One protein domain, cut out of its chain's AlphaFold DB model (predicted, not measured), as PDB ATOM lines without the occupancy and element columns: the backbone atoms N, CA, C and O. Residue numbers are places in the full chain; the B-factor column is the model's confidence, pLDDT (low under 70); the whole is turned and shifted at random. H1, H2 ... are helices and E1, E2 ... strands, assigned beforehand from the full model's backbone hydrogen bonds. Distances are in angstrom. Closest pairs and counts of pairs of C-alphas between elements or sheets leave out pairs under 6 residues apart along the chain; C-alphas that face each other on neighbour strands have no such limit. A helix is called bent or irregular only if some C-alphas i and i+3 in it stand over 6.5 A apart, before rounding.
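What this domain is: This is residues 48 to 151 of the 328 residues of an uncharacterized protein of Luteitalea sp (UniProt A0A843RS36). A twisted wall of four parallel strands has two long helices, H1 and H2, side by side over one face and the small H3 over the other. H4 sits past the E4 side of the sheet, at one end of the longest axis, and is reached by a long link, residues 121 to 132. The printed part has 104 residues with four named helices and four named strands, in the order E1 H1 E2 H2 E3 H3 E4 H4; the sheet order is E3 E2 E1 E4 and the class is mixed, helices and strands. It is compact, with a radius of gyration of the C-alphas of 12.8 A, and spans 40 by 32 by 18 A, only just flat.

Where its parts are: Find C-alpha 48 at (13.131, 13.150, 30.884), where E1, residues 48 to 51, begins. H1, residues 55 to 67, runs 18.5 A, and E2 is residues 72 to 76. Find C-alpha 80 at (6.950, -3.411, 32.127); from there H2, residues 80 to 97, runs 25.1 A and is only just irregular, C-alphas 92 and 95 being 6.7 A apart. E3 is residues 102 to 106, H3 residues 109 to 112 and E4 residues 117 to 120. H4, residues 133 to 146, runs 20.7 A to C-alpha 146 at (21.899, 6.626, 40.584).

How they stand to each other: Begin at E1, an inner strand: N 50 and O 74 of E2 are 2.9 A apart, and N 51 and O 119 of E4 are 2.8 A apart, within hydrogen-bond range. Between E3 and E2, look at N 73 and O 102, 2.8 A. E1, H1, E2 and E2, H2, E3 are strand-helix-strand units, parallel neighbour strands with a helix between; E3, H3, E4 is a split one, with E2 and E1 between its strands; each crossover is right-handed. H1 lies over E2 and E1 at a height over the sheet of 8.8 A, and H2 over E3 at 7.7 A on the same face. They touch at the C-alphas of His 62 and Ile 90, their closest, 5.8 A, the same way at a shallow tilt of 34 degrees, only just short of steep. H3 is on the opposite face. H4 only grazes the sheet with residues 136 to 143; with residues 142 to 146 alone it touches H3, the closest C-alphas being those of Glu 109 and Val 143, 6.3 A. H1 and H4 are apart. In H1 every O i to N i+4 pair is within hydrogen-bond range, in H2 12 of 14, in H4 9 of 10; H3 is too short for one.

The domain as a whole: The C-alphas farthest apart are those of Val 96 and Glu 134, 40.0 A. The printed part has no cut. The E4 to H4 link is long, with residues 122 to 123 paired antiparallel with 129 to 130; the other links are tight. The mean pLDDT of the printed part is 95.8, and no printed residue is under 70.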
ATOM      1  N   ALA A  48      14.029  13.095  29.733       97.88
ATOM      2  CA  ALA A  48      13.131  13.150  30.884       97.88
ATOM      3  C   ALA A  48      12.828  11.730  31.360       97.88
ATOM      4  O   ALA A  48      12.689  10.807  30.559       97.88
ATOM      5  N   VAL A  49      12.698  11.553  32.669       98.62
ATOM      6  CA  VAL A  49      12.263  10.283  33.252       98.62
ATOM      7  C   VAL A  49      10.956  10.497  33.987       98.62
ATOM      8  O   VAL A  49      10.842  11.429  34.778       98.62
ATOM      9  N   VAL A  50       9.995   9.611  33.753       98.62
ATOM     10  CA  VAL A  50       8.735   9.544  34.492       98.62
ATOM     11  C   VAL A  50       8.732   8.241  35.283       98.62
ATOM     12  O   VAL A  50       8.768   7.158  34.705       98.62
ATOM     13  N   LEU A  51       8.737   8.348  36.607       98.25
ATOM     14  CA  LEU A  51       8.684   7.222  37.530       98.25
ATOM     15  C   LEU A  51       7.226   6.900  37.850       98.25
ATOM     16  O   LEU A  51       6.544   7.665  38.536       98.25
ATOM     17  N   GLY A  52       6.783   5.740  37.383       96.94
ATOM     18  CA  GLY A  52       5.408   5.279  37.458       96.94
ATOM     19  C   GLY A  52       4.689   5.385  36.112       96.94
ATOM     20  O   GLY A  52       4.699   6.432  35.470       96.94
ATOM     21  N   ALA A  53       4.055   4.290  35.697       96.88
ATOM     22  CA  ALA A  53       3.262   4.165  34.477       96.88
ATOM     23  C   ALA A  53       1.759   4.052  34.769       96.88
ATOM     24  O   ALA A  53       1.021   3.454  33.982       96.88
ATOM     25  N   GLY A  54       1.285   4.600  35.889       96.62
ATOM     26  CA  GLY A  54      -0.136   4.751  36.191       96.62
ATOM     27  C   GLY A  54      -0.827   5.774  35.284       96.62
ATOM     28  O   GLY A  54      -0.348   6.110  34.192       96.62
ATOM     29  N   ASP A  55      -2.014   6.217  35.675       96.56
ATOM     30  CA  ASP A  55      -2.818   7.137  34.866       96.56
ATOM     31  C   ASP A  55      -2.153   8.510  34.779       96.56
ATOM     32  O   ASP A  55      -2.092   9.095  33.694       96.56
ATOM     33  N   LEU A  56      -1.581   8.996  35.885       97.75
ATOM     34  CA  LEU A  56      -0.817  10.240  35.893       97.75
ATOM     35  C   LEU A  56       0.470  10.107  35.080       97.75
ATOM     36  O   LEU A  56       0.737  10.968  34.247       97.75
ATOM     37  N   GLY A  57       1.224   9.025  35.255       97.94
ATOM     38  CA  GLY A  57       2.483   8.781  34.559       97.94
ATOM     39  C   GLY A  57       2.322   8.702  33.044       97.94
ATOM     40  O   GLY A  57       3.066   9.350  32.309       97.94
ATOM     41  N   GLY A  58       1.300   7.983  32.568       97.94
ATOM     42  CA  GLY A  58       0.984   7.899  31.139       97.94
ATOM     43  C   GLY A  58       0.608   9.255  30.535       97.94
ATOM     44  O   GLY A  58       1.205   9.675  29.544       97.94
ATOM     45  N   ASN A  59      -0.327   9.975  31.166       98.38
ATOM     46  CA  ASN A  59      -0.738  11.304  30.702       98.38
ATOM     47  C   ASN A  59       0.415  12.318  30.757       98.38
ATOM     48  O   ASN A  59       0.522  13.182  29.891       98.38
ATOM     49  N   LEU A  60       1.285  12.225  31.765       98.62
ATOM     50  CA  LEU A  60       2.433  13.113  31.920       98.62
ATOM     51  C   LEU A  60       3.499  12.832  30.860       98.62
ATOM     52  O   LEU A  60       4.019  13.774  30.265       98.62
ATOM     53  N   ALA A  61       3.791  11.558  30.580       98.56
ATOM     54  CA  ALA A  61       4.694  11.172  29.500       98.56
ATOM     55  C   ALA A  61       4.177  11.649  28.134       98.56
ATOM     56  O   ALA A  61       4.950  12.189  27.347       98.56
ATOM     57  N   HIS A  62       2.870  11.535  27.878       98.62
ATOM     58  CA  HIS A  62       2.252  12.081  26.666       98.62
ATOM     59  C   HIS A  62       2.365  13.607  26.609       98.62
ATOM     60  O   HIS A  62       2.810  14.147  25.601       98.62
ATOM     61  N   ALA A  63       2.049  14.315  27.698       98.44
ATOM     62  CA  ALA A  63       2.159  15.773  27.754       98.44
ATOM     63  C   ALA A  63       3.594  16.266  27.495       98.44
ATOM     64  O   ALA A  63       3.785  17.221  26.745       98.44
ATOM     65  N   LEU A  64       4.600  15.589  28.060       98.19
ATOM     66  CA  LEU A  64       6.013  15.864  27.783       98.19
ATOM     67  C   LEU A  64       6.382  15.590  26.319       98.19
ATOM     68  O   LEU A  64       7.111  16.381  25.723       98.19
ATOM     69  N   ALA A  65       5.888  14.489  25.739       98.19
ATOM     70  CA  ALA A  65       6.185  14.120  24.355       98.19
ATOM     71  C   ALA A  65       5.599  15.144  23.379       98.19
ATOM     72  O   ALA A  65       6.289  15.609  22.477       98.19
ATOM     73  N   ARG A  66       4.360  15.577  23.633       97.69
ATOM     74  CA  ARG A  66       3.667  16.608  22.857       97.69
ATOM     75  C   ARG A  66       4.360  17.972  22.910       97.69
ATOM     76  O   ARG A  66       4.273  18.728  21.949       97.69
ATOM     77  N   GLY A  67       5.039  18.297  24.013       95.31
ATOM     78  CA  GLY A  67       5.835  19.524  24.123       95.31
ATOM     79  C   GLY A  67       7.056  19.549  23.195       95.31
ATOM     80  O   GLY A  67       7.568  20.625  22.884       95.31
ATOM     81  N   ASP A  68       7.525  18.377  22.756       95.31
ATOM     82  CA  ASP A  68       8.651  18.175  21.839       95.31
ATOM     83  C   ASP A  68       9.960  18.877  22.256       95.31
ATOM     84  O   ASP A  68      10.758  19.343  21.443       95.31
ATOM     85  N   ARG A  69      10.177  18.999  23.576       94.19
ATOM     86  CA  ARG A  69      11.358  19.655  24.180       94.19
ATOM     87  C   ARG A  69      12.440  18.669  24.617       94.19
ATOM     88  O   ARG A  69      13.590  19.065  24.817       94.19
ATOM     89  N   PHE A  70      12.069  17.408  24.814       95.62
ATOM     90  CA  PHE A  70      12.963  16.333  25.231       95.62
ATOM     91  C   PHE A  70      13.253  15.432  24.039       95.62
ATOM     92  O   PHE A  70      12.390  15.199  23.205       95.62
ATOM     93  N   ARG A  71      14.465  14.886  23.947       95.12
ATOM     94  CA  ARG A  71      14.767  13.905  22.895       95.12
ATOM     95  C   ARG A  71      14.115  12.559  23.198       95.12
ATOM     96  O   ARG A  71      13.665  11.859  22.291       95.12
ATOM     97  N   GLU A  72      14.153  12.172  24.467       97.38
ATOM     98  CA  GLU A  72      13.643  10.896  24.947       97.38
ATOM     99  C   GLU A  72      12.930  11.082  26.285       97.38
ATOM    100  O   GLU A  72      13.413  11.795  27.168       97.38
ATOM    101  N   ILE A  73      11.804  10.396  26.442       98.50
ATOM    102  CA  ILE A  73      11.100  10.232  27.707       98.50
ATOM    103  C   ILE A  73      11.154   8.755  28.079       98.50
ATOM    104  O   ILE A  73      10.704   7.902  27.317       98.50
ATOM    105  N   ARG A  74      11.696   8.453  29.257       98.38
ATOM    106  CA  ARG A  74      11.761   7.091  29.797       98.38
ATOM    107  C   ARG A  74      10.678   6.916  30.849       98.38
ATOM    108  O   ARG A  74      10.735   7.549  31.903       98.38
ATOM    109  N   LEU A  75       9.700   6.067  30.564       98.25
ATOM    110  CA  LEU A  75       8.628   5.696  31.479       98.25
ATOM    111  C   LEU A  75       9.048   4.454  32.277       98.25
ATOM    112  O   LEU A  75       9.153   3.362  31.720       98.25
ATOM    113  N   ILE A  76       9.330   4.622  33.567       98.06
ATOM    114  CA  ILE A  76       9.881   3.558  34.412       98.06
ATOM    115  C   ILE A  76       8.799   3.001  35.330       98.06
ATOM    116  O   ILE A  76       8.288   3.722  36.185       98.06
ATOM    117  N   ASP A  77       8.477   1.717  35.193       97.38
ATOM    118  CA  ASP A  77       7.532   1.026  36.070       97.38
ATOM    119  C   ASP A  77       7.795  -0.486  36.087       97.38
ATOM    120  O   ASP A  77       8.143  -1.079  35.068       97.38
ATOM    121  N   LYS A  78       7.562  -1.132  37.235       95.12
ATOM    122  CA  LYS A  78       7.685  -2.591  37.384       95.12
ATOM    123  C   LYS A  78       6.705  -3.355  36.490       95.12
ATOM    124  O   LYS A  78       6.988  -4.487  36.102       95.12
ATOM    125  N   ALA A  79       5.559  -2.762  36.157       94.94
ATOM    126  CA  ALA A  79       4.609  -3.302  35.193       94.94
ATOM    127  C   ALA A  79       5.095  -3.055  33.750       94.94
ATOM    128  O   ALA A  79       4.457  -2.338  32.978       94.94
ATOM    129  N   GLU A  80       6.220  -3.673  33.376       93.62
ATOM    130  CA  GLU A  80       6.950  -3.411  32.127       93.62
ATOM    131  C   GLU A  80       6.061  -3.484  30.878       93.62
ATOM    132  O   GLU A  80       6.099  -2.599  30.029       93.62
ATOM    133  N   ARG A  81       5.191  -4.498  30.785       95.19
ATOM    134  CA  ARG A  81       4.268  -4.648  29.648       95.19
ATOM    135  C   ARG A  81       3.301  -3.468  29.523       95.19
ATOM    136  O   ARG A  81       2.987  -3.054  28.410       95.19
ATOM    137  N   LEU A  82       2.816  -2.943  30.647       96.00
ATOM    138  CA  LEU A  82       1.895  -1.809  30.664       96.00
ATOM    139  C   LEU A  82       2.639  -0.517  30.314       96.00
ATOM    140  O   LEU A  82       2.179   0.228  29.451       96.00
ATOM    141  N   ALA A  83       3.806  -0.286  30.920       97.56
ATOM    142  CA  ALA A  83       4.653   0.862  30.604       97.56
ATOM    143  C   ALA A  83       5.078   0.868  29.126       97.56
ATOM    144  O   ALA A  83       4.956   1.888  28.454       97.56
ATOM    145  N   GLY A  84       5.502  -0.283  28.596       98.00
ATOM    146  CA  GLY A  84       5.859  -0.461  27.190       98.00
ATOM    147  C   GLY A  84       4.678  -0.242  26.248       98.00
ATOM    148  O   GLY A  84       4.833   0.421  25.225       98.00
ATOM    149  N   GLY A  85       3.486  -0.722  26.620       98.12
ATOM    150  CA  GLY A  85       2.252  -0.451  25.882       98.12
ATOM    151  C   GLY A  85       1.945   1.045  25.793       98.12
ATOM    152  O   GLY A  85       1.732   1.552  24.698       98.12
ATOM    153  N   LYS A  86       2.009   1.764  26.922       98.12
ATOM    154  CA  LYS A  86       1.809   3.224  26.968       98.12
ATOM    155  C   LYS A  86       2.871   3.982  26.170       98.12
ATOM    156  O   LYS A  86       2.539   4.906  25.440       98.12
ATOM    157  N   ALA A  87       4.141   3.594  26.280       98.50
ATOM    158  CA  ALA A  87       5.223   4.223  25.527       98.50
ATOM    159  C   ALA A  87       5.031   4.073  24.009       98.50
ATOM    160  O   ALA A  87       5.219   5.039  23.266       98.50
ATOM    161  N   LEU A  88       4.622   2.883  23.551       98.44
ATOM    162  CA  LEU A  88       4.324   2.632  22.143       98.44
ATOM    163  C   LEU A  88       3.115   3.445  21.668       98.44
ATOM    164  O   LEU A  88       3.200   4.072  20.616       98.44
ATOM    165  N   ASP A  89       2.037   3.465  22.451       98.44
ATOM    166  CA  ASP A  89       0.815   4.220  22.152       98.44
ATOM    167  C   ASP A  89       1.107   5.723  21.990       98.44
ATOM    168  O   ASP A  89       0.775   6.331  20.972       98.44
ATOM    169  N   ILE A  90       1.881   6.312  22.912       98.50
ATOM    170  CA  ILE A  90       2.312   7.714  22.800       98.50
ATOM    171  C   ILE A  90       3.158   7.937  21.537       98.50
ATOM    172  O   ILE A  90       2.961   8.922  20.829       98.50
ATOM    173  N   CYS A  91       4.080   7.028  21.200       98.31
ATOM    174  CA  CYS A  91       4.856   7.153  19.962       98.31
ATOM    175  C   CYS A  91       3.967   7.084  18.707       98.31
ATOM    176  O   CYS A  91       4.248   7.766  17.722       98.31
ATOM    177  N   GLN A  92       2.896   6.285  18.734       98.31
ATOM    178  CA  GLN A  92       1.922   6.183  17.644       98.31
ATOM    179  C   GLN A  92       1.057   7.445  17.516       98.31
ATOM    180  O   GLN A  92       0.668   7.796  16.402       98.31
ATOM    181  N   ALA A  93       0.812   8.164  18.617       98.00
ATOM    182  CA  ALA A  93       0.156   9.471  18.597       98.00
ATOM    183  C   ALA A  93       1.029  10.572  17.957       98.00
ATOM    184  O   ALA A  93       0.491  11.529  17.397       98.00
ATOM    185  N   GLY A  94       2.359  10.427  17.974       97.62
ATOM    186  CA  GLY A  94       3.321  11.415  17.461       97.62
ATOM    187  C   GLY A  94       3.027  11.930  16.044       97.62
ATOM    188  O   GLY A  94       2.847  13.137  15.878       97.62
ATOM    189  N   PRO A  95       2.895  11.065  15.019       97.69
ATOM    190  CA  PRO A  95       2.542  11.483  13.658       97.69
ATOM    191  C   PRO A  95       1.177  12.173  13.524       97.69
ATOM    192  O   PRO A  95       0.977  12.935  12.581       97.69
ATOM    193  N   VAL A  96       0.240  11.901  14.438       98.12
ATOM    194  CA  VAL A  96      -1.106  12.499  14.439       98.12
ATOM    195  C   VAL A  96      -1.086  13.881  15.093       98.12
ATOM    196  O   VAL A  96      -1.712  14.812  14.591       98.12
ATOM    197  N   GLU A  97      -0.366  14.028  16.203       97.81
ATOM    198  CA  GLU A  97      -0.312  15.268  16.986       97.81
ATOM    199  C   GLU A  97       0.839  16.207  16.592       97.81
ATOM    200  O   GLU A  97       0.825  17.377  16.976       97.81
ATOM    201  N   GLY A  98       1.806  15.725  15.808       96.88
ATOM    202  CA  GLY A  98       2.910  16.515  15.265       96.88
ATOM    203  C   GLY A  98       4.135  16.644  16.178       96.88
ATOM    204  O   GLY A  98       4.788  17.682  16.137       96.88
ATOM    205  N   PHE A  99       4.462  15.621  16.978       97.06
ATOM    206  CA  PHE A  99       5.688  15.586  17.795       97.06
ATOM    207  C   PHE A  99       6.603  14.408  17.430       97.06
ATOM    208  O   PHE A  99       6.141  13.368  16.957       97.06
ATOM    209  N   GLY A 100       7.914  14.575  17.652       95.31
ATOM    210  CA  GLY A 100       8.950  13.590  17.313       95.31
ATOM    211  C   GLY A 100       9.679  12.979  18.513       95.31
ATOM    212  O   GLY A 100      10.554  12.128  18.332       95.31
ATOM    213  N   THR A 101       9.349  13.404  19.731       96.94
ATOM    214  CA  THR A 101       9.957  12.900  20.967       96.94
ATOM    215  C   THR A 101       9.780  11.389  21.112       96.94
ATOM    216  O   THR A 101       8.665  10.867  21.082       96.94
ATOM    217  N   ARG A 102      10.888  10.669  21.328       97.44
ATOM    218  CA  ARG A 102      10.854   9.222  21.562       97.44
ATOM    219  C   ARG A 102      10.359   8.931  22.975       97.44
ATOM    220  O   ARG A 102      10.897   9.479  23.932       97.44
ATOM    221  N   VAL A 103       9.435   7.986  23.122       98.31
ATOM    222  CA  VAL A 103       9.058   7.439  24.432       98.31
ATOM    223  C   VAL A 103       9.507   5.986  24.522       98.31
ATOM    224  O   VAL A 103       9.278   5.187  23.616       98.31
ATOM    225  N   SER A 104      10.200   5.642  25.601       98.12
ATOM    226  CA  SER A 104      10.668   4.290  25.895       98.12
ATOM    227  C   SER A 104      10.211   3.871  27.289       98.12
ATOM    228  O   SER A 104       9.834   4.709  28.107       98.12
ATOM    229  N   ALA A 105      10.209   2.567  27.555       97.81
ATOM    230  CA  ALA A 105       9.861   2.023  28.860       97.81
ATOM    231  C   ALA A 105      11.030   1.238  29.452       97.81
ATOM    232  O   ALA A 105      11.825   0.651  28.716       97.81
ATOM    233  N   ALA A 106      11.120   1.223  30.777       97.06
ATOM    234  CA  ALA A 106      12.068   0.401  31.520       97.06
ATOM    235  C   ALA A 106      11.442  -0.081  32.834       97.06
ATOM    236  O   ALA A 106      10.538   0.558  33.367       97.06
ATOM    237  N   ALA A 107      11.937  -1.193  33.375       95.12
ATOM    238  CA  ALA A 107      11.474  -1.714  34.663       95.12
ATOM    239  C   ALA A 107      12.304  -1.220  35.861       95.12
ATOM    240  O   ALA A 107      11.808  -1.200  36.986       95.12
ATOM    241  N   ASP A 108      13.561  -0.838  35.618       94.94
ATOM    242  CA  ASP A 108      14.560  -0.560  36.653       94.94
ATOM    243  C   ASP A 108      14.882   0.940  36.738       94.94
ATOM    244  O   ASP A 108      15.086   1.612  35.718       94.94
ATOM    245  N   GLU A 109      14.982   1.465  37.962       94.75
ATOM    246  CA  GLU A 109      15.377   2.847  38.230       94.75
ATOM    247  C   GLU A 109      16.790   3.192  37.713       94.75
ATOM    248  O   GLU A 109      17.113   4.370  37.576       94.75
ATOM    249  N   ALA A 110      17.626   2.218  37.337       95.69
ATOM    250  CA  ALA A 110      18.895   2.426  36.634       95.69
ATOM    251  C   ALA A 110      18.739   3.235  35.335       95.69
ATOM    252  O   ALA A 110      19.664   3.950  34.940       95.69
ATOM    253  N   ALA A 111      17.558   3.199  34.708       95.94
ATOM    254  CA  ALA A 111      17.234   4.019  33.543       95.94
ATOM    255  C   ALA A 111      17.100   5.529  33.858       95.94
ATOM    256  O   ALA A 111      17.002   6.335  32.929       95.94
ATOM    257  N   THR A 112      17.167   5.933  35.137       96.25
ATOM    258  CA  THR A 112      17.252   7.345  35.572       96.25
ATOM    259  C   THR A 112      18.603   8.001  35.287       96.25
ATOM    260  O   THR A 112      18.739   9.223  35.403       96.25
ATOM    261  N   ARG A 113      19.608   7.206  34.907       94.81
ATOM    262  CA  ARG A 113      20.947   7.689  34.574       94.81
ATOM    263  C   ARG A 113      20.900   8.735  33.456       94.81
ATOM    264  O   ARG A 113      20.213   8.551  32.449       94.81
ATOM    265  N   ASP A 114      21.649   9.817  33.662       92.81
ATOM    266  CA  ASP A 114      21.805  10.960  32.749       92.81
ATOM    267  C   ASP A 114      20.507  11.727  32.436       92.81
ATOM    268  O   ASP A 114      20.462  12.541  31.513       92.81
ATOM    269  N   ALA A 115      19.438  11.497  33.206       95.88
ATOM    270  CA  ALA A 115      18.204  12.258  33.072       95.88
ATOM    271  C   ALA A 115      18.430  13.736  33.413       95.88
ATOM    272  O   ALA A 115      19.046  14.063  34.428       95.88
ATOM    273  N   ALA A 116      17.886  14.624  32.582       95.94
ATOM    274  CA  ALA A 116      17.891  16.068  32.802       95.94
ATOM    275  C   ALA A 116      16.830  16.504  33.825       95.94
ATOM    276  O   ALA A 116      16.957  17.565  34.429       95.94
ATOM    277  N   VAL A 117      15.780  15.698  33.998       97.12
ATOM    278  CA  VAL A 117      14.725  15.873  34.999       97.12
ATOM    279  C   VAL A 117      14.104  14.515  35.314       97.12
ATOM    280  O   VAL A 117      13.924  13.685  34.416       97.12
ATOM    281  N   VAL A 118      13.769  14.294  36.583       98.31
ATOM    282  CA  VAL A 118      13.048  13.104  37.044       98.31
ATOM    283  C   VAL A 118      11.697  13.528  37.601       98.31
ATOM    284  O   VAL A 118      11.616  14.395  38.465       98.31
ATOM    285  N   VAL A 119      10.625  12.909  37.122       98.50
ATOM    286  CA  VAL A 119       9.254  13.210  37.528       98.50
ATOM    287  C   VAL A 119       8.657  11.999  38.234       98.50
ATOM    288  O   VAL A 119       8.579  10.924  37.649       98.50
ATOM    289  N   LEU A 120       8.225  12.157  39.484       98.19
ATOM    290  CA  LEU A 120       7.501  11.131  40.235       98.19
ATOM    291  C   LEU A 120       6.006  11.282  39.972       98.19
ATOM    292  O   LEU A 120       5.424  12.318  40.296       98.19
ATOM    293  N   ALA A 121       5.399  10.245  39.405       97.44
ATOM    294  CA  ALA A 121       3.972  10.178  39.121       97.44
ATOM    295  C   ALA A 121       3.306   9.110  40.011       97.44
ATOM    296  O   ALA A 121       3.340   9.205  41.240       97.44
ATOM    297  N   ASP A 122       2.709   8.089  39.406       96.56
ATOM    298  CA  ASP A 122       1.982   7.011  40.064       96.56
ATOM    299  C   ASP A 122       2.385   5.643  39.503       96.56
ATOM    300  O   ASP A 122       2.547   5.458  38.299       96.56
ATOM    301  N   ALA A 123       2.545   4.662  40.385       94.06
ATOM    302  CA  ALA A 123       2.780   3.281  39.992       94.06
ATOM    303  C   ALA A 123       1.556   2.715  39.260       94.06
ATOM    304  O   ALA A 123       0.410   2.931  39.676       94.06
ATOM    305  N   ALA A 124       1.807   1.948  38.203       91.56
ATOM    306  CA  ALA A 124       0.772   1.253  37.459       91.56
ATOM    307  C   ALA A 124       0.087   0.172  38.310       91.56
ATOM    308  O   ALA A 124       0.734  -0.602  39.017       91.56
ATOM    309  N   GLY A 125      -1.237   0.076  38.198       83.19
ATOM    310  CA  GLY A 125      -2.024  -0.982  38.828       83.19
ATOM    311  C   GLY A 125      -3.514  -0.640  38.890       83.19
ATOM    312  O   GLY A 125      -3.895   0.475  38.555       83.19
ATOM    313  N   PRO A 126      -4.379  -1.581  39.295       76.81
ATOM    314  CA  PRO A 126      -5.773  -1.299  39.621       76.81
ATOM    315  C   PRO A 126      -5.974  -1.204  41.153       76.81
ATOM    316  O   PRO A 126      -5.994  -2.237  41.826       76.81
ATOM    317  N   PRO A 127      -6.157  -0.006  41.743       81.94
ATOM    318  CA  PRO A 127      -6.004   1.324  41.145       81.94
ATOM    319  C   PRO A 127      -4.534   1.757  41.053       81.94
ATOM    320  O   PRO A 127      -3.684   1.230  41.781       81.94
ATOM    321  N   SER A 128      -4.251   2.741  40.194       83.38
ATOM    322  CA  SER A 128      -2.943   3.396  40.127       83.38
ATOM    323  C   SER A 128      -2.657   4.071  41.471       83.38
ATOM    324  O   SER A 128      -3.580   4.550  42.142       83.38
ATOM    325  N   ARG A 129      -1.393   4.084  41.909       89.50
ATOM    326  CA  ARG A 129      -1.022   4.605  43.237       89.50
ATOM    327  C   ARG A 129       0.084   5.637  43.139       89.50
ATOM    328  O   ARG A 129       1.194   5.310  42.733       89.50
ATOM    329  N   GLU A 130      -0.214   6.863  43.559       91.31
ATOM    330  CA  GLU A 130       0.779   7.930  43.693       91.31
ATOM    331  C   GLU A 130       1.963   7.480  44.562       91.31
ATOM    332  O   GLU A 130       1.786   6.829  45.598       91.31
ATOM    333  N   TRP A 131       3.175   7.863  44.156       90.12
ATOM    334  CA  TRP A 131       4.357   7.746  45.004       90.12
ATOM    335  C   TRP A 131       4.305   8.792  46.120       90.12
ATOM    336  O   TRP A 131       4.660   9.951  45.924       90.12
ATOM    337  N   GLN A 132       3.865   8.371  47.303       90.44
ATOM    338  CA  GLN A 132       3.677   9.227  48.476       90.44
ATOM    339  C   GLN A 132       4.208   8.554  49.745       90.44
ATOM    340  O   GLN A 132       4.404   7.338  49.773       90.44
ATOM    341  N   GLY A 133       4.395   9.325  50.817       92.69
ATOM    342  CA  GLY A 133       4.853   8.786  52.098       92.69
ATOM    343  C   GLY A 133       6.212   8.078  51.996       92.69
ATOM    344  O   GLY A 133       7.016   8.361  51.103       92.69
ATOM    345  N   GLU A 134       6.441   7.116  52.889       93.31
ATOM    346  CA  GLU A 134       7.695   6.350  52.961       93.31
ATOM    347  C   GLU A 134       8.035   5.613  51.661       93.31
ATOM    348  O   GLU A 134       9.195   5.566  51.264       93.31
ATOM    349  N   THR A 135       7.042   5.088  50.936       94.25
ATOM    350  CA  THR A 135       7.306   4.362  49.682       94.25
ATOM    351  C   THR A 135       7.831   5.289  48.586       94.25
ATOM    352  O   THR A 135       8.727   4.903  47.830       94.25
ATOM    353  N   GLY A 136       7.314   6.520  48.514       95.25
ATOM    354  CA  GLY A 136       7.850   7.568  47.646       95.25
ATOM    355  C   GLY A 136       9.249   8.007  48.078       95.25
ATOM    356  O   GLY A 136      10.134   8.167  47.235       95.25
ATOM    357  N   LEU A 137       9.484   8.140  49.386       96.62
ATOM    358  CA  LEU A 137      10.782   8.538  49.934       96.62
ATOM    359  C   LEU A 137      11.863   7.482  49.663       96.62
ATOM    360  O   LEU A 137      12.974   7.813  49.249       96.62
ATOM    361  N   ASP A 138      11.521   6.201  49.797       96.88
ATOM    362  CA  ASP A 138      12.386   5.079  49.435       96.88
ATOM    363  C   ASP A 138      12.719   5.055  47.946       96.88
ATOM    364  O   ASP A 138      13.856   4.757  47.569       96.88
ATOM    365  N   LEU A 139      11.747   5.358  47.081       96.50
ATOM    366  CA  LEU A 139      11.999   5.497  45.650       96.50
ATOM    367  C   LEU A 139      12.994   6.633  45.383       96.50
ATOM    368  O   LEU A 139      13.978   6.411  44.677       96.50
ATOM    369  N   LEU A 140      12.813   7.800  46.009       96.81
ATOM    370  CA  LEU A 140      13.767   8.910  45.912       96.81
ATOM    371  C   LEU A 140      15.166   8.511  46.387       96.81
ATOM    372  O   LEU A 140      16.134   8.762  45.672       96.81
ATOM    373  N   ARG A 141      15.296   7.813  47.526       97.44
ATOM    374  CA  ARG A 141      16.588   7.280  48.007       97.44
ATOM    375  C   ARG A 141      17.279   6.419  46.948       97.44
ATOM    376  O   ARG A 141      18.493   6.510  46.775       97.44
ATOM    377  N   ARG A 142      16.538   5.559  46.239       97.12
ATOM    378  CA  ARG A 142      17.107   4.721  45.165       97.12
ATOM    379  C   ARG A 142      17.539   5.554  43.961       97.12
ATOM    380  O   ARG A 142      18.659   5.372  43.496       97.12
ATOM    381  N   VAL A 143      16.699   6.485  43.516       96.81
ATOM    382  CA  VAL A 143      16.976   7.366  42.371       96.81
ATOM    383  C   VAL A 143      18.194   8.249  42.635       96.81
ATOM    384  O   VAL A 143      19.086   8.321  41.795       96.81
ATOM    385  N   LEU A 144      18.295   8.854  43.821       96.31
ATOM    386  CA  LEU A 144      19.406   9.736  44.196       96.31
ATOM    387  C   LEU A 144      20.758   9.009  44.221       96.31
ATOM    388  O   LEU A 144      21.778   9.613  43.904       96.31
ATOM    389  N   ARG A 145      20.790   7.702  44.527       96.75
ATOM    390  CA  ARG A 145      22.023   6.894  44.426       96.75
ATOM    391  C   ARG A 145      22.507   6.708  42.986       96.75
ATOM    392  O   ARG A 145      23.682   6.422  42.779       96.75
ATOM    393  N   ILE A 146      21.613   6.831  42.009       96.88
ATOM    394  CA  ILE A 146      21.899   6.626  40.584       96.88
ATOM    395  C   ILE A 146      22.148   7.971  39.895       96.88
ATOM    396  O   ILE A 146      23.086   8.095  39.109       96.88
ATOM    397  N   ASN A 147      21.319   8.971  40.200       93.94
ATOM    398  CA  ASN A 147      21.356  10.302  39.612       93.94
ATOM    399  C   ASN A 147      20.985  11.379  40.648       93.94
ATOM    400  O   ASN A 147      19.858  11.868  40.690       93.94
ATOM    401  N   ALA A 148      21.956  11.773  41.476       91.69
ATOM    402  CA  ALA A 148      21.798  12.856  42.455       91.69
ATOM    403  C   ALA A 148      21.746  14.264  41.824       91.69
ATOM    404  O   ALA A 148      21.424  15.230  42.510       91.69
ATOM    405  N   GLY A 149      22.125  14.398  40.546       89.19
ATOM    406  CA  GLY A 149      22.253  15.691  39.869       89.19
ATOM    407  C   GLY A 149      20.979  16.173  39.177       89.19
ATOM    408  O   GLY A 149      20.885  17.354  38.843       89.19
ATOM    409  N   ALA A 150      20.011  15.286  38.945       94.50
ATOM    410  CA  ALA A 150      18.767  15.644  38.279       94.50
ATOM    411  C   ALA A 150      17.785  16.331  39.241       94.50
ATOM    412  O   ALA A 150      17.536  15.805  40.329       94.50
ATOM    413  N   PRO A 151      17.162  17.455  38.841       96.50
ATOM    414  CA  PRO A 151      16.043  18.001  39.584       96.50
ATOM    415  C   PRO A 151      14.845  17.045  39.550       96.50
ATOM    416  O   PRO A 151      14.584  16.364  38.552       96.50
TER     417      PRO A 151